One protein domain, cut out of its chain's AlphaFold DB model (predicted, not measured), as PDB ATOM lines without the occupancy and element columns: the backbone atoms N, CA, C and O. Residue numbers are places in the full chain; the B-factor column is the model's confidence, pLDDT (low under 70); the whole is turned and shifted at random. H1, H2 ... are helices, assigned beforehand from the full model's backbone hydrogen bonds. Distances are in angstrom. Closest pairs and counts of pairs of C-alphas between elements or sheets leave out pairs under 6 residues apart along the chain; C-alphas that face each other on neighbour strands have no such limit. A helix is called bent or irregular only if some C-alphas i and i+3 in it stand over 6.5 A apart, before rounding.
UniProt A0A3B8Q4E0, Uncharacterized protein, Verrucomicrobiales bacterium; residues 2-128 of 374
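What this domain is: This is residues 2 to 128 of the 374 residues of an uncharacterized protein of Verrucomicrobiales bacterium (UniProt A0A3B8Q4E0). Helix H4 runs through the middle of the domain, with H1, H2 and H3 packed together to one side of it and H5 and H6 on its other side. H2 crosses close against H4, while H4, H5 and H6 make a loose up-and-down bundle, each running against the one before it in the chain. H3 is kinked by 65 degrees near residue 38, and a long link with no named element, residues 50 to 66, leads from H3 to H4. The printed part has 127 residues with six named helices, H1 to H6 in order, and no named strand: the class is all helix. It is compact, with a radius of gyration of the C-alphas of 13.9 A and spans of 40 by 29 by 29 A.

How they stand to each other: H1, residues 2 to 10, touches H2, residues 18 to 28, at a steep tilt of 52 degrees; their closest C-alphas are Ala 8 and Asn 20, 4.6 A apart. H2 and H3, residues 31 to 49, form a helical hairpin at a shallow tilt of 29 degrees, closest at the C-alphas of Cys 28 and Lys 34, 4.1 A. H3 touches H1 with residues 33 to 41 alone, closest at the C-alphas of Ala 9 and Asp 40, 5.7 A. H4, residues 67 to 79, is the hub and touches four helices. It touches H2 at a steep tilt of 39 degrees, the C-alphas of Gly 25 and Gly 76 being the closest at 3.6 A. H3 and H4 only just touch, with 3 pairs of C-alphas within 8 A, the closest being Phe 41 and Gly 76, 7.1 A. H4 and H5, residues 83 to 103, form a hairpin at 15 degrees but only just touch, with 3 pairs within 8 A, closest at the C-alphas of Ala 77 and Arg 86, 6.9 A. H6, residues 109 to 120, touches H4 at a shallow tilt of 29 degrees, closest at the C-alphas of Pro 67 and Leu 114, 5.4 A. H1 is apart from H4, H5 and H6. Every O i to N i+4 pair is within hydrogen-bond range in H1, H2 and H6, against 11 of 15 in H3, 8 of 9 in H4 and 16 of 17 in H5.

Where its parts are: H1, of 9 residues, begins at C-alpha 2, (74.275, 12.879, 176.353), and H2 has 11. H3 measures 24.3 A and is irregular, C-alphas 36 and 39 being 7.6 A apart. H4 measures 19.1 A, H5 30.2 A and H6 16.8 A, ending at C-alpha 120, (49.653, 6.510, 171.840).

The domain as a whole: The C-alphas farthest apart are those of Ala 10 and Gly 127, 42.8 A. The printed part has no cut, and the link from H3 to H4 is long. Mean pLDDT of the printed part is 81.3; residues 52 to 65 and 123 to 128 are under 70.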
ATOM      1  N   GLU A   2      74.066  12.063 175.135       84.81
ATOM      2  CA  GLU A   2      74.275  12.879 176.353       84.81
ATOM      3  C   GLU A   2      74.833  14.289 176.113       84.81
ATOM      4  O   GLU A   2      74.375  15.249 176.730       84.81
ATOM      5  N   HIS A   3      75.784  14.445 175.188       89.75
ATOM      6  CA  HIS A   3      76.305  15.765 174.820       89.75
ATOM      7  C   HIS A   3      75.215  16.668 174.211       89.75
ATOM      8  O   HIS A   3      75.129  17.851 174.532       89.75
ATOM      9  N   ALA A   4      74.334  16.111 173.374       88.38
ATOM     10  CA  ALA A   4      73.210  16.855 172.806       88.38
ATOM     11  C   ALA A   4      72.178  17.223 173.884       88.38
ATOM     12  O   ALA A   4      71.731  18.364 173.906       88.38
ATOM     13  N   ALA A   5      71.871  16.299 174.802       90.88
ATOM     14  CA  ALA A   5      70.975  16.542 175.934       90.88
ATOM     15  C   ALA A   5      71.523  17.601 176.901       90.88
ATOM     16  O   ALA A   5      70.785  18.480 177.322       90.88
ATOM     17  N   SER A   6      72.831  17.600 177.170       92.81
ATOM     18  CA  SER A   6      73.472  18.615 178.018       92.81
ATOM     19  C   SER A   6      73.397  20.014 177.397       92.81
ATOM     20  O   SER A   6      73.100  20.982 178.093       92.81
ATOM     21  N   ARG A   7      73.601  20.129 176.075       92.94
ATOM     22  CA  ARG A   7      73.398  21.401 175.359       92.94
ATOM     23  C   ARG A   7      71.933  21.831 175.365       92.94
ATOM     24  O   ARG A   7      71.652  23.003 175.570       92.94
ATOM     25  N   ALA A   8      71.012  20.888 175.166       92.00
ATOM     26  CA  ALA A   8      69.582  21.162 175.205       92.00
ATOM     27  C   ALA A   8      69.140  21.659 176.591       92.00
ATOM     28  O   ALA A   8      68.436  22.660 176.657       92.00
ATOM     29  N   ALA A   9      69.606  21.032 177.677       92.00
ATOM     30  CA  ALA A   9      69.342  21.442 179.059       92.00
ATOM     31  C   ALA A   9      69.856  22.859 179.359       92.00
ATOM     32  O   ALA A   9      69.166  23.655 179.993       92.00
ATOM     33  N   ALA A  10      71.043  23.204 178.850       92.50
ATOM     34  CA  ALA A  10      71.653  24.515 179.054       92.50
ATOM     35  C   ALA A  10      70.951  25.663 178.300       92.50
ATOM     36  O   ALA A  10      71.160  26.825 178.652       92.50
ATOM     37  N   ALA A  11      70.122  25.360 177.296       89.50
ATOM     38  CA  ALA A  11      69.488  26.365 176.449       89.50
ATOM     39  C   ALA A  11      68.498  27.256 177.227       89.50
ATOM     40  O   ALA A  11      67.549  26.793 177.878       89.50
ATOM     41  N   LYS A  12      68.681  28.576 177.125       85.12
ATOM     42  CA  LYS A  12      67.849  29.588 177.803       85.12
ATOM     43  C   LYS A  12      67.405  30.681 176.831       85.12
ATOM     44  O   LYS A  12      68.028  30.909 175.801       85.12
ATOM     45  N   GLY A  13      66.308  31.366 177.163       82.31
ATOM     46  CA  GLY A  13      65.807  32.494 176.370       82.31
ATOM     47  C   GLY A  13      65.569  32.127 174.902       82.31
ATOM     48  O   GLY A  13      64.853  31.167 174.619       82.31
ATOM     49  N   GLY A  14      66.180  32.883 173.985       77.06
ATOM     50  CA  GLY A  14      66.057  32.693 172.534       77.06
ATOM     51  C   GLY A  14      66.709  31.421 171.978       77.06
ATOM     52  O   GLY A  14      66.411  31.041 170.853       77.06
ATOM     53  N   GLU A  15      67.550  30.729 172.752       82.31
ATOM     54  CA  GLU A  15      68.174  29.461 172.339       82.31
ATOM     55  C   GLU A  15      67.255  28.249 172.556       82.31
ATOM     56  O   GLU A  15      67.532  27.149 172.067       82.31
ATOM     57  N   ARG A  16      66.164  28.424 173.315       84.12
ATOM     58  CA  ARG A  16      65.180  27.363 173.546       84.12
ATOM     59  C   ARG A  16      64.394  27.088 172.273       84.12
ATOM     60  O   ARG A  16      63.828  27.993 171.665       84.12
ATOM     61  N   SER A  17      64.302  25.814 171.910       87.19
ATOM     62  CA  SER A  17      63.556  25.353 170.743       87.19
ATOM     63  C   SER A  17      62.809  24.059 171.049       87.19
ATOM     64  O   SER A  17      63.193  23.308 171.947       87.19
ATOM     65  N   SER A  18      61.778  23.757 170.262       85.88
ATOM     66  CA  SER A  18      61.051  22.480 170.312       85.88
ATOM     67  C   SER A  18      61.969  21.264 170.153       85.88
ATOM     68  O   SER A  18      61.752  20.233 170.784       85.88
ATOM     69  N   ARG A  19      63.052  21.414 169.380       86.94
ATOM     70  CA  ARG A  19      64.087  20.391 169.216       86.94
ATOM     71  C   ARG A  19      64.842  20.119 170.515       86.94
ATOM     72  O   ARG A  19      65.169  18.969 170.788       86.94
ATOM     73  N   ASN A  20      65.103  21.142 171.331       89.94
ATOM     74  CA  ASN A  20      65.763  20.950 172.626       89.94
ATOM     75  C   ASN A  20      64.879  20.115 173.560       89.94
ATOM     76  O   ASN A  20      65.369  19.170 174.175       89.94
ATOM     77  N   VAL A  21      63.572  20.401 173.590       91.00
ATOM     78  CA  VAL A  21      62.598  19.640 174.388       91.00
ATOM     79  C   VAL A  21      62.541  18.183 173.933       91.00
ATOM     80  O   VAL A  21      62.611  17.276 174.758       91.00
ATOM     81  N   ALA A  22      62.499  17.946 172.620       90.00
ATOM     82  CA  ALA A  22      62.503  16.602 172.050       90.00
ATOM     83  C   ALA A  22      63.786  15.820 172.374       90.00
ATOM     84  O   ALA A  22      63.723  14.648 172.736       90.00
ATOM     85  N   VAL A  23      64.956  16.464 172.289       90.44
ATOM     86  CA  VAL A  23      66.245  15.850 172.651       90.44
ATOM     87  C   VAL A  23      66.277  15.459 174.128       90.44
ATOM     88  O   VAL A  23      66.756  14.371 174.454       90.44
ATOM     89  N   LEU A  24      65.768  16.318 175.014       91.50
ATOM     90  CA  LEU A  24      65.646  16.006 176.439       91.50
ATOM     91  C   LEU A  24      64.655  14.867 176.682       91.50
ATOM     92  O   LEU A  24      64.938  13.989 177.491       91.50
ATOM     93  N   GLY A  25      63.544  14.834 175.949       90.81
ATOM     94  CA  GLY A  25      62.561  13.764 176.064       90.81
ATOM     95  C   GLY A  25      63.104  12.405 175.609       90.81
ATOM     96  O   GLY A  25      63.001  11.434 176.356       90.81
ATOM     97  N   PHE A  26      63.819  12.336 174.479       88.56
ATOM     98  CA  PHE A  26      64.536  11.116 174.079       88.56
ATOM     99  C   PHE A  26      65.590  10.686 175.107       88.56
ATOM    100  O   PHE A  26      65.748   9.494 175.355       88.56
ATOM    101  N   ALA A  27      66.306  11.636 175.720       89.44
ATOM    102  CA  ALA A  27      67.262  11.321 176.780       89.44
ATOM    103  C   ALA A  27      66.571  10.789 178.048       89.44
ATOM    104  O   ALA A  27      67.134   9.931 178.722       89.44
ATOM    105  N   CYS A  28      65.355  11.252 178.354       88.38
ATOM    106  CA  CYS A  28      64.553  10.738 179.465       88.38
ATOM    107  C   CYS A  28      64.017   9.324 179.213       88.38
ATOM    108  O   CYS A  28      63.897   8.559 180.164       88.38
ATOM    109  N   GLY A  29      63.767   8.959 177.952       77.94
ATOM    110  CA  GLY A  29      63.417   7.590 177.557       77.94
ATOM    111  C   GLY A  29      64.580   6.589 177.650       77.94
ATOM    112  O   GLY A  29      64.379   5.390 177.485       77.94
ATOM    113  N   VAL A  30      65.810   7.050 177.912       82.44
ATOM    114  CA  VAL A  30      66.958   6.178 178.189       82.44
ATOM    115  C   VAL A  30      67.169   6.089 179.694       82.44
ATOM    116  O   VAL A  30      67.613   7.051 180.317       82.44
ATOM    117  N   GLU A  31      66.945   4.904 180.266       81.25
ATOM    118  CA  GLU A  31      66.981   4.660 181.719       81.25
ATOM    119  C   GLU A  31      68.237   5.230 182.401       81.25
ATOM    120  O   GLU A  31      68.164   5.917 183.417       81.25
ATOM    121  N   LYS A  32      69.410   5.035 181.785       85.56
ATOM    122  CA  LYS A  32      70.701   5.515 182.313       85.56
ATOM    123  C   LYS A  32      70.829   7.043 182.350       85.56
ATOM    124  O   LYS A  32      71.636   7.564 183.113       85.56
ATOM    125  N   SER A  33      70.080   7.760 181.515       86.88
ATOM    126  CA  SER A  33      70.146   9.221 181.377       86.88
ATOM    127  C   SER A  33      68.948   9.935 182.017       86.88
ATOM    128  O   SER A  33      69.029  11.136 182.283       86.88
ATOM    129  N   LYS A  34      67.873   9.204 182.331       86.88
ATOM    130  CA  LYS A  34      66.612   9.716 182.881       86.88
ATOM    131  C   LYS A  34      66.785  10.582 184.124       86.88
ATOM    132  O   LYS A  34      66.389  11.746 184.121       86.88
ATOM    133  N   ALA A  35      67.441  10.053 185.158       88.31
ATOM    134  CA  ALA A  35      67.631  10.758 186.430       88.31
ATOM    135  C   ALA A  35      68.360  12.105 186.273       88.31
ATOM    136  O   ALA A  35      68.144  13.024 187.058       88.31
ATOM    137  N   ARG A  36      69.207  12.232 185.246       92.19
ATOM    138  CA  ARG A  36      69.996  13.438 184.989       92.19
ATOM    139  C   ARG A  36      69.192  14.544 184.311       92.19
ATOM    140  O   ARG A  36      69.444  15.705 184.601       92.19
ATOM    141  N   PHE A  37      68.279  14.200 183.401       93.25
ATOM    142  CA  PHE A  37      67.624  15.180 182.523       93.25
ATOM    143  C   PHE A  37      66.128  15.383 182.797       93.25
ATOM    144  O   PHE A  37      65.546  16.300 182.225       93.25
ATOM    145  N   ALA A  38      65.500  14.591 183.675       91.38
ATOM    146  CA  ALA A  38      64.056  14.669 183.938       91.38
ATOM    147  C   ALA A  38      63.583  16.063 184.396       91.38
ATOM    148  O   ALA A  38      62.580  16.569 183.895       91.38
ATOM    149  N   ALA A  39      64.322  16.722 185.297       91.81
ATOM    150  CA  ALA A  39      63.964  18.058 185.789       91.81
ATOM    151  C   ALA A  39      64.058  19.135 184.690       91.81
ATOM    152  O   ALA A  39      63.169  19.984 184.555       91.81
ATOM    153  N   ASP A  40      65.110  19.075 183.868       93.62
ATOM    154  CA  ASP A  40      65.287  19.976 182.727       93.62
ATOM    155  C   ASP A  40      64.216  19.732 181.659       93.62
ATOM    156  O   ASP A  40      63.661  20.685 181.107       93.62
ATOM    157  N   PHE A  41      63.884  18.462 181.398       93.69
ATOM    158  CA  PHE A  41      62.809  18.083 180.489       93.69
ATOM    159  C   PHE A  41      61.466  18.647 180.950       93.69
ATOM    160  O   PHE A  41      60.816  19.332 180.167       93.69
ATOM    161  N   ALA A  42      61.076  18.433 182.212       92.38
ATOM    162  CA  ALA A  42      59.817  18.942 182.755       92.38
ATOM    163  C   ALA A  42      59.720  20.472 182.625       92.38
ATOM    164  O   ALA A  42      58.729  20.994 182.114       92.38
ATOM    165  N   THR A  43      60.794  21.187 182.973       91.50
ATOM    166  CA  THR A  43      60.866  22.653 182.856       91.50
ATOM    167  C   THR A  43      60.700  23.124 181.406       91.50
ATOM    168  O   THR A  43      59.990  24.094 181.125       91.50
ATOM    169  N   GLN A  44      61.363  22.461 180.455       90.62
ATOM    170  CA  GLN A  44      61.256  22.828 179.043       90.62
ATOM    171  C   GLN A  44      59.934  22.392 178.408       90.62
ATOM    172  O   GLN A  44      59.437  23.075 177.510       90.62
ATOM    173  N   LEU A  45      59.338  21.304 178.891       91.06
ATOM    174  CA  LEU A  45      58.014  20.864 178.485       91.06
ATOM    175  C   LEU A  45      56.961  21.897 178.885       91.06
ATOM    176  O   LEU A  45      56.167  22.301 178.043       91.06
ATOM    177  N   GLU A  46      56.991  22.395 180.122       90.38
ATOM    178  CA  GLU A  46      56.087  23.463 180.562       90.38
ATOM    179  C   GLU A  46      56.228  24.730 179.721       90.38
ATOM    180  O   GLU A  46      55.227  25.313 179.300       90.38
ATOM    181  N   TRP A  47      57.468  25.117 179.411       88.62
ATOM    182  CA  TRP A  47      57.734  26.221 178.492       88.62
ATOM    183  C   TRP A  47      57.128  25.977 177.102       88.62
ATOM    184  O   TRP A  47      56.548  26.894 176.521       88.62
ATOM    185  N   SER A  48      57.229  24.752 176.576       87.19
ATOM    186  CA  SER A  48      56.655  24.385 175.276       87.19
ATOM    187  C   SER A  48      55.125  24.376 175.297       87.19
ATOM    188  O   SER A  48      54.506  24.797 174.324       87.19
ATOM    189  N   MET A  49      54.512  23.926 176.395       86.94
ATOM    190  CA  MET A  49      53.054  23.888 176.556       86.94
ATOM    191  C   MET A  49      52.432  25.268 176.775       86.94
ATOM    192  O   MET A  49      51.272  25.472 176.431       86.94
ATOM    193  N   GLY A  50      53.186  26.214 177.339       83.19
ATOM    194  CA  GLY A  50      52.742  27.597 177.529       83.19
ATOM    195  C   GLY A  50      52.768  28.449 176.256       83.19
ATOM    196  O   GLY A  50      52.323  29.596 176.289       83.19
ATOM    197  N   ARG A  51      53.303  27.929 175.144       76.19
ATOM    198  CA  ARG A  51      53.306  28.632 173.858       76.19
ATOM    199  C   ARG A  51      52.025  28.347 173.077       76.19
ATOM    200  O   ARG A  51      51.594  27.195 173.037       76.19
ATOM    201  N   PRO A  52      51.452  29.362 172.411       65.25
ATOM    202  CA  PRO A  52      50.318  29.132 171.538       65.25
ATOM    203  C   PRO A  52      50.723  28.235 170.356       65.25
ATOM    204  O   PRO A  52      51.826  28.341 169.820       65.25
ATOM    205  N   ASN A  53      49.829  27.328 169.982       65.06
ATOM    206  CA  ASN A  53      49.833  26.568 168.733       65.06
ATOM    207  C   ASN A  53      48.761  27.116 167.766       65.06
ATOM    208  O   ASN A  53      48.028  28.052 168.109       65.06
ATOM    209  N   LEU A  54      48.646  26.517 166.577       59.28
ATOM    210  CA  LEU A  54      47.648  26.892 165.567       59.28
ATOM    211  C   LEU A  54      46.216  26.799 166.117       59.28
ATOM    212  O   LEU A  54      45.429  27.719 165.904       59.28
ATOM    213  N   ALA A  55      45.901  25.764 166.903       52.41
ATOM    214  CA  ALA A  55      44.605  25.618 167.570       52.41
ATOM    215  C   ALA A  55      44.276  26.745 168.572       52.41
ATOM    216  O   ALA A  55      43.106  26.971 168.871       52.41
ATOM    217  N   THR A  56      45.283  27.454 169.090       54.78
ATOM    218  CA  THR A  56      45.129  28.575 170.041       54.78
ATOM    219  C   THR A  56      45.393  29.954 169.420       54.78
ATOM    220  O   THR A  56      45.455  30.946 170.143       54.78
ATOM    221  N   GLY A  57      45.524  30.040 168.089       53.19
ATOM    222  CA  GLY A  57      45.621  31.310 167.357       53.19
ATOM    223  C   GLY A  57      47.018  31.946 167.294       53.19
ATOM    224  O   GLY A  57      47.111  33.149 167.057       53.19
ATOM    225  N   GLY A  58      48.094  31.178 167.507       58.75
ATOM    226  CA  GLY A  58      49.484  31.647 167.365       58.75
ATOM    227  C   GLY A  58      50.238  31.041 166.175       58.75
ATOM    228  O   GLY A  58      49.719  30.178 165.468       58.75
ATOM    229  N   GLU A  59      51.489  31.472 165.970       56.66
ATOM    230  CA  GLU A  59      52.410  30.812 165.032       56.66
ATOM    231  C   GLU A  59      52.684  29.356 165.466       56.66
ATOM    232  O   GLU A  59      52.781  29.086 166.668       56.66
ATOM    233  N   PRO A  60      52.831  28.400 164.525       57.84
ATOM    234  CA  PRO A  60      53.026  26.994 164.867       57.84
ATOM    235  C   PRO A  60      54.279  26.811 165.732       57.84
ATOM    236  O   PRO A  60      55.385  27.174 165.327       57.84
ATOM    237  N   CYS A  61      54.147  26.197 166.912       64.06
ATOM    238  CA  CYS A  61      55.336  25.785 167.655       64.06
ATOM    239  C   CYS A  61      56.073  24.683 166.864       64.06
ATOM    240  O   CYS A  61      55.442  23.850 166.214       64.06
ATOM    241  N   GLY A  62      57.406  24.625 166.941       61.22
ATOM    242  CA  GLY A  62      58.217  23.657 166.181       61.22
ATOM    243  C   GLY A  62      57.956  22.174 166.501       61.22
ATOM    244  O   GLY A  62      58.524  21.308 165.841       61.22
ATOM    245  N   VAL A  63      57.116  21.867 167.500       59.84
ATOM    246  CA  VAL A  63      56.607  20.507 167.768       59.84
ATOM    247  C   VAL A  63      55.472  20.138 166.804       59.84
ATOM    248  O   VAL A  63      55.359  18.986 166.410       59.84
ATOM    249  N   VAL A  64      54.656  21.112 166.385       63.78
ATOM    250  CA  VAL A  64      53.545  20.922 165.434       63.78
ATOM    251  C   VAL A  64      54.067  20.676 164.015       63.78
ATOM    252  O   VAL A  64      53.458  19.939 163.247       63.78
ATOM    253  N   ALA A  65      55.208  21.277 163.668       67.94
ATOM    254  CA  ALA A  65      55.784  21.207 162.326       67.94
ATOM    255  C   ALA A  65      56.654  19.960 162.071       67.94
ATOM    256  O   ALA A  65      56.997  19.691 160.922       67.94
ATOM    257  N   ASP A  66      57.038  19.214 163.114       81.94
ATOM    258  CA  ASP A  66      57.961  18.080 162.995       81.94
ATOM    259  C   ASP A  66      57.527  16.903 163.895       81.94
ATOM    260  O   ASP A  66      57.694  16.964 165.122       81.94
ATOM    261  N   PRO A  67      57.018  15.797 163.312       84.31
ATOM    262  CA  PRO A  67      56.609  14.597 164.043       84.31
ATOM    263  C   PRO A  67      57.718  13.986 164.891       84.31
ATOM    264  O   PRO A  67      57.425  13.322 165.884       84.31
ATOM    265  N   LEU A  68      58.985  14.209 164.533       85.25
ATOM    266  CA  LEU A  68      60.113  13.732 165.317       85.25
ATOM    267  C   LEU A  68      60.265  14.517 166.619       85.25
ATOM    268  O   LEU A  68      60.537  13.924 167.665       85.25
ATOM    269  N   ASN A  69      60.062  15.838 166.578       88.38
ATOM    270  CA  ASN A  69      60.051  16.640 167.796       88.38
ATOM    271  C   ASN A  69      58.906  16.191 168.704       88.38
ATOM    272  O   ASN A  69      59.099  16.033 169.908       88.38
ATOM    273  N   PHE A  70      57.734  15.923 168.124       88.44
ATOM    274  CA  PHE A  70      56.593  15.426 168.881       88.44
ATOM    275  C   PHE A  70      56.857  14.052 169.511       88.44
ATOM    276  O   PHE A  70      56.630  13.882 170.706       88.44
ATOM    277  N   ALA A  71      57.432  13.113 168.754       87.00
ATOM    278  CA  ALA A  71      57.874  11.818 169.266       87.00
ATOM    279  C   ALA A  71      58.879  11.971 170.423       87.00
ATOM    280  O   ALA A  71      58.698  11.387 171.485       87.00
ATOM    281  N   GLY A  72      59.901  12.820 170.285       88.12
ATOM    282  CA  GLY A  72      60.866  13.040 171.366       88.12
ATOM    283  C   GLY A  72      60.214  13.554 172.647       88.12
ATOM    284  O   GLY A  72      60.522  13.070 173.733       88.12
ATOM    285  N   VAL A  73      59.265  14.486 172.531       89.94
ATOM    286  CA  VAL A  73      58.517  14.995 173.687       89.94
ATOM    287  C   VAL A  73      57.641  13.904 174.318       89.94
ATOM    288  O   VAL A  73      57.649  13.758 175.539       89.94
ATOM    289  N   MET A  74      56.933  13.113 173.507       87.31
ATOM    290  CA  MET A  74      56.138  11.969 173.969       87.31
ATOM    291  C   MET A  74      56.989  10.972 174.774       87.31
ATOM    292  O   MET A  74      56.576  10.569 175.857       87.31
ATOM    293  N   ALA A  75      58.208  10.664 174.313       85.62
ATOM    294  CA  ALA A  75      59.146   9.784 175.021       85.62
ATOM    295  C   ALA A  75      59.470  10.254 176.432       85.62
ATOM    296  O   ALA A  75      59.479   9.464 177.372       85.62
ATOM    297  N   GLY A  76      59.714  11.553 176.594       87.50
ATOM    298  CA  GLY A  76      59.986  12.108 177.910       87.50
ATOM    299  C   GLY A  76      58.751  12.131 178.805       87.50
ATOM    300  O   GLY A  76      58.871  11.951 180.012       87.50
ATOM    301  N   ALA A  77      57.564  12.352 178.240       87.75
ATOM    302  CA  ALA A  77      56.327  12.464 179.009       87.75
ATOM    303  C   ALA A  77      55.794  11.114 179.520       87.75
ATOM    304  O   ALA A  77      55.114  11.070 180.545       87.75
ATOM    305  N   GLU A  78      56.112  10.007 178.850       81.44
ATOM    306  CA  GLU A  78      55.713   8.667 179.299       81.44
ATOM    307  C   GLU A  78      56.367   8.281 180.629       81.44
ATOM    308  O   GLU A  78      55.711   7.668 181.474       81.44
ATOM    309  N   ASP A  79      57.597   8.742 180.862       73.38
ATOM    310  CA  ASP A  79      58.445   8.255 181.950       73.38
ATOM    311  C   ASP A  79      59.028   9.346 182.861       73.38
ATOM    312  O   ASP A  79      59.472   9.040 183.970       73.38
ATOM    313  N   GLY A  80      59.054  10.606 182.426       72.06
ATOM    314  CA  GLY A  80      59.842  11.684 183.036       72.06
ATOM    315  C   GLY A  80      59.054  12.796 183.730       72.06
ATOM    316  O   GLY A  80      59.669  13.785 184.126       72.06
ATOM    317  N   ILE A  81      57.727  12.677 183.870       85.06
ATOM    318  CA  ILE A  81      56.869  13.727 184.454       85.06
ATOM    319  C   ILE A  81      55.902  13.191 185.511       85.06
ATOM    320  O   ILE A  81      55.474  12.036 185.454       85.06
ATOM    321  N   ASP A  82      55.535  14.063 186.453       87.12
ATOM    322  CA  ASP A  82      54.535  13.779 187.483       87.12
ATOM    323  C   ASP A  82      53.095  13.737 186.930       87.12
ATOM    324  O   ASP A  82      52.822  14.070 185.773       87.12
ATOM    325  N   ALA A  83      52.152  13.309 187.773       85.56
ATOM    326  CA  ALA A  83      50.754  13.126 187.391       85.56
ATOM    327  C   ALA A  83      50.036  14.434 187.003       85.56
ATOM    328  O   ALA A  83      49.200  14.426 186.098       85.56
ATOM    329  N   ALA A  84      50.359  15.557 187.653       88.06
ATOM    330  CA  ALA A  84      49.713  16.840 187.382       88.06
ATOM    331  C   ALA A  84      50.171  17.407 186.031       88.06
ATOM    332  O   ALA A  84      49.362  17.883 185.226       88.06
ATOM    333  N   LEU A  85      51.470  17.301 185.750       88.00
ATOM    334  CA  LEU A  85      52.051  17.689 184.475       88.00
ATOM    335  C   LEU A  85      51.575  16.770 183.343       88.00
ATOM    336  O   LEU A  85      51.285  17.254 182.249       88.00
ATOM    337  N   ARG A  86      51.406  15.470 183.617       88.31
ATOM    338  CA  ARG A  86      50.884  14.484 182.657       88.31
ATOM    339  C   ARG A  86      49.482  14.821 182.158       88.31
ATOM    340  O   ARG A  86      49.255  14.806 180.953       88.31
ATOM    341  N   GLN A  87      48.566  15.206 183.044       87.12
ATOM    342  CA  GLN A  87      47.203  15.568 182.640       87.12
ATOM    343  C   GLN A  87      47.180  16.779 181.690       87.12
ATOM    344  O   GLN A  87      46.456  16.789 180.692       87.12
ATOM    345  N   ARG A  88      47.994  17.803 181.981       89.12
ATOM    346  CA  ARG A  88      48.147  18.987 181.116       89.12
ATOM    347  C   ARG A  88      48.782  18.614 179.778       89.12
ATOM    348  O   ARG A  88      48.326  19.070 178.729       89.12
ATOM    349  N   PHE A  89      49.797  17.756 179.823       89.62
ATOM    350  CA  PHE A  89      50.484  17.250 178.646       89.62
ATOM    351  C   PHE A  89      49.545  16.505 177.701       89.62
ATOM    352  O   PHE A  89      49.555  16.787 176.510       89.62
ATOM    353  N   GLU A  90      48.694  15.614 178.203       88.31
ATOM    354  CA  GLU A  90      47.753  14.862 177.367       88.31
ATOM    355  C   GLU A  90      46.800  15.781 176.592       88.31
ATOM    356  O   GLU A  90      46.543  15.557 175.410       88.31
ATOM    357  N   GLN A  91      46.292  16.843 177.226       86.50
ATOM    358  CA  GLN A  91      45.432  17.823 176.555       86.50
ATOM    359  C   GLN A  91      46.198  18.599 175.479       86.50
ATOM    360  O   GLN A  91      45.714  18.750 174.355       86.50
ATOM    361  N   TRP A  92      47.410  19.051 175.804       88.00
ATOM    362  CA  TRP A  92      48.276  19.763 174.870       88.00
ATOM    363  C   TRP A  92      48.691  18.885 173.681       88.00
ATOM    364  O   TRP A  92      48.559  19.303 172.532       88.00
ATOM    365  N   ALA A  93      49.114  17.645 173.932       88.56
ATOM    366  CA  ALA A  93      49.541  16.689 172.916       88.56
ATOM    367  C   ALA A  93      48.416  16.382 171.920       88.56
ATOM    368  O   ALA A  93      48.662  16.290 170.718       88.56
ATOM    369  N   LYS A  94      47.166  16.305 172.399       87.69
ATOM    370  CA  LYS A  94      45.991  16.137 171.536       87.69
ATOM    371  C   LYS A  94      45.778  17.320 170.590       87.69
ATOM    372  O   LYS A  94      45.480  17.113 169.414       87.69
ATOM    373  N   ALA A  95      45.957  18.547 171.081       85.12
ATOM    374  CA  ALA A  95      45.869  19.748 170.253       85.12
ATOM    375  C   ALA A  95      47.018  19.822 169.233       85.12
ATOM    376  O   ALA A  95      46.769  20.055 168.053       85.12
ATOM    377  N   VAL A  96      48.256  19.540 169.661       86.00
ATOM    378  CA  VAL A  96      49.435  19.500 168.777       86.00
ATOM    379  C   VAL A  96      49.268  18.477 167.661       86.00
ATOM    380  O   VAL A  96      49.541  18.794 166.506       86.00
ATOM    381  N   TRP A  97      48.789  17.271 167.978       87.44
ATOM    382  CA  TRP A  97      48.558  16.242 166.970       87.44
ATOM    383  C   TRP A  97      47.523  16.683 165.931       87.44
ATOM    384  O   TRP A  97      47.740  16.487 164.740       87.44
ATOM    385  N   LYS A  98      46.420  17.311 166.364       84.81
ATOM    386  CA  LYS A  98      45.368  17.800 165.459       84.81
ATOM    387  C   LYS A  98      45.889  18.880 164.508       84.81
ATOM    388  O   LYS A  98      45.548  18.856 163.328       84.81
ATOM    389  N   ASP A  99      46.721  19.790 165.008       83.25
ATOM    390  CA  ASP A  99      47.357  20.813 164.176       83.25
ATOM    391  C   ASP A  99      48.336  20.177 163.175       83.25
ATOM    392  O   ASP A  99      48.302  20.490 161.985       83.25
ATOM    393  N   ALA A 100      49.165  19.231 163.630       84.00
ATOM    394  CA  ALA A 100      50.117  18.515 162.783       84.00
ATOM    395  C   ALA A 100      49.419  17.667 161.702       84.00
ATOM    396  O   ALA A 100      49.898  17.606 160.572       84.00
ATOM    397  N   ASP A 101      48.265  17.061 162.009       83.62
ATOM    398  CA  ASP A 101      47.455  16.282 161.060       83.62
ATOM    399  C   ASP A 101      46.977  17.131 159.873       83.62
ATOM    400  O   ASP A 101      46.897  16.619 158.758       83.62
ATOM    401  N   GLY A 102      46.697  18.419 160.102       79.56
ATOM    402  CA  GLY A 102      46.318  19.367 159.053       79.56
ATOM    403  C   GLY A 102      47.493  19.894 158.219       79.56
ATOM    404  O   GLY A 102      47.281  20.314 157.085       79.56
ATOM    405  N   LEU A 103      48.718  19.868 158.757       80.50
ATOM    406  CA  LEU A 103      49.927  20.328 158.060       80.50
ATOM    407  C   LEU A 103      50.655  19.225 157.289       80.50
ATOM    408  O   LEU A 103      51.244  19.489 156.243       80.50
ATOM    409  N   ILE A 104      50.670  18.008 157.827       79.31
ATOM    410  CA  ILE A 104      51.512  16.913 157.343       79.31
ATOM    411  C   ILE A 104      50.650  15.980 156.503       79.31
ATOM    412  O   ILE A 104      49.993  15.063 157.008       79.31
ATOM    413  N   SER A 105      50.647  16.262 155.201       71.44
ATOM    414  CA  SER A 105      49.875  15.540 154.189       71.44
ATOM    415  C   SER A 105      50.710  14.574 153.346       71.44
ATOM    416  O   SER A 105      50.155  13.904 152.476       71.44
ATOM    417  N   ASP A 106      52.032  14.517 153.533       70.81
ATOM    418  CA  ASP A 106      52.903  13.637 152.754       70.81
ATOM    419  C   ASP A 106      52.744  12.177 153.200       70.81
ATOM    420  O   ASP A 106      52.757  11.868 154.381       70.81
ATOM    421  N   GLY A 107      52.619  11.234 152.264       70.44
ATOM    422  CA  GLY A 107      52.495   9.796 152.571       70.44
ATOM    423  C   GLY A 107      53.791   9.130 153.066       70.44
ATOM    424  O   GLY A 107      53.993   7.942 152.837       70.44
ATOM    425  N   GLY A 108      54.713   9.893 153.660       80.38
ATOM    426  CA  GLY A 108      56.057   9.454 154.032       80.38
ATOM    427  C   GLY A 108      56.196   8.970 155.479       80.38
ATOM    428  O   GLY A 108      55.237   8.869 156.246       80.38
ATOM    429  N   TRP A 109      57.442   8.713 155.891       83.50
ATOM    430  CA  TRP A 109      57.759   8.242 157.247       83.50
ATOM    431  C   TRP A 109      57.342   9.236 158.342       83.50
ATOM    432  O   TRP A 109      56.993   8.813 159.442       83.50
ATOM    433  N   ARG A 110      57.333  10.543 158.046       85.94
ATOM    434  CA  ARG A 110      56.913  11.600 158.983       85.94
ATOM    435  C   ARG A 110      55.433  11.480 159.332       85.94
ATOM    436  O   ARG A 110      55.080  11.492 160.510       85.94
ATOM    437  N   ARG A 111      54.578  11.275 158.330       85.94
ATOM    438  CA  ARG A 111      53.152  10.997 158.523       85.94
ATOM    439  C   ARG A 111      52.918   9.693 159.269       85.94
ATOM    440  O   ARG A 111      52.167   9.678 160.238       85.94
ATOM    441  N   ALA A 112      53.615   8.628 158.879       83.31
ATOM    442  CA  ALA A 112      53.507   7.347 159.569       83.31
ATOM    443  C   ALA A 112      53.914   7.453 161.055       83.31
ATOM    444  O   ALA A 112      53.257   6.869 161.918       83.31
ATOM    445  N   LEU A 113      54.949   8.242 161.375       86.25
ATOM    446  CA  LEU A 113      55.350   8.534 162.755       86.25
ATOM    447  C   LEU A 113      54.280   9.346 163.502       86.25
ATOM    448  O   LEU A 113      53.974   9.037 164.652       86.25
ATOM    449  N   LEU A 114      53.675  10.346 162.853       86.25
ATOM    450  CA  LEU A 114      52.572  11.121 163.426       86.25
ATOM    451  C   LEU A 114      51.361  10.231 163.755       86.25
ATOM    452  O   LEU A 114      50.772  10.368 164.828       86.25
ATOM    453  N   ASP A 115      51.014   9.290 162.877       82.62
ATOM    454  CA  ASP A 115      49.914   8.345 163.099       82.62
ATOM    455  C   ASP A 115      50.193   7.401 164.279       82.62
ATOM    456  O   ASP A 115      49.294   7.112 165.074       82.62
ATOM    457  N   VAL A 116      51.443   6.943 164.439       82.38
ATOM    458  CA  VAL A 116      51.858   6.159 165.617       82.38
ATOM    459  C   VAL A 116      51.728   6.986 166.898       82.38
ATOM    460  O   VAL A 116      51.146   6.506 167.872       82.38
ATOM    461  N   SER A 117      52.205   8.233 166.891       84.25
ATOM    462  CA  SER A 117      52.093   9.143 168.037       84.25
ATOM    463  C   SER A 117      50.632   9.414 168.416       84.25
ATOM    464  O   SER A 117      50.297   9.410 169.599       84.25
ATOM    465  N   GLY A 118      49.740   9.570 167.430       82.69
ATOM    466  CA  GLY A 118      48.298   9.754 167.646       82.69
ATOM    467  C   GLY A 118      47.643   8.582 168.376       82.69
ATOM    468  O   GLY A 118      46.912   8.782 169.351       82.69
ATOM    469  N   ARG A 119      47.976   7.346 167.975       80.31
ATOM    470  CA  ARG A 119      47.491   6.136 168.658       80.31
ATOM    471  C   ARG A 119      47.911   6.093 170.129       80.31
ATOM    472  O   ARG A 119      47.087   5.742 170.968       80.31
ATOM    473  N   ARG A 120      49.145   6.496 170.453       78.94
ATOM    474  CA  ARG A 120      49.653   6.510 171.840       78.94
ATOM    475  C   ARG A 120      48.912   7.490 172.750       78.94
ATOM    476  O   ARG A 120      48.688   7.182 173.913       78.94
ATOM    477  N   ILE A 121      48.450   8.623 172.222       81.12
ATOM    478  CA  ILE A 121      47.632   9.597 172.975       81.12
ATOM    479  C   ILE A 121      46.122   9.348 172.864       81.12
ATOM    480  O   ILE A 121      45.314  10.228 173.177       81.12
ATOM    481  N   SER A 122      45.726   8.147 172.424       75.75
ATOM    482  CA  SER A 122      44.326   7.744 172.243       75.75
ATOM    483  C   SER A 122      43.533   8.649 171.287       75.75
ATOM    484  O   SER A 122      42.310   8.747 171.392       75.75
ATOM    485  N   ILE A 123      44.205   9.303 170.334       63.19
ATOM    486  CA  ILE A 123      43.552   9.895 169.165       63.19
ATOM    487  C   ILE A 123      43.600   8.850 168.054       63.19
ATOM    488  O   ILE A 123      44.579   8.724 167.322       63.19
ATOM    489  N   ALA A 124      42.539   8.059 167.938       53.38
ATOM    490  CA  ALA A 124      42.381   7.150 166.812       53.38
ATOM    491  C   ALA A 124      41.649   7.861 165.664       53.38
ATOM    492  O   ALA A 124      40.502   8.277 165.824       53.38
ATOM    493  N   LYS A 125      42.253   7.909 164.470       50.50
ATOM    494  CA  LYS A 125      41.458   7.835 163.237       50.50
ATOM    495  C   LYS A 125      41.096   6.364 163.040       50.50
ATOM    496  O   LYS A 125      41.955   5.555 162.698       50.50
ATOM    497  N   ALA A 126      39.837   6.007 163.283       39.78
ATOM    498  CA  ALA A 126      39.313   4.726 162.832       39.78
ATOM    499  C   ALA A 126      39.396   4.684 161.295       39.78
ATOM    500  O   ALA A 126      38.822   5.535 160.622       39.78
ATOM    501  N   GLY A 127      40.139   3.724 160.742       43.75
ATOM    502  CA  GLY A 127      40.062   3.383 159.316       43.75
ATOM    503  C   GLY A 127      40.990   4.128 158.350       43.75
ATOM    504  O   GLY A 127      40.902   3.883 157.151       43.75
ATOM    505  N   GLY A 128      41.911   4.975 158.815       42.97
ATOM    506  CA  GLY A 128      43.013   5.426 157.962       42.97
ATOM    507  C   GLY A 128      44.020   4.293 157.832       42.97
ATOM    508  O   GLY A 128      44.782   4.060 158.769       42.97
TER     509      GLY A 128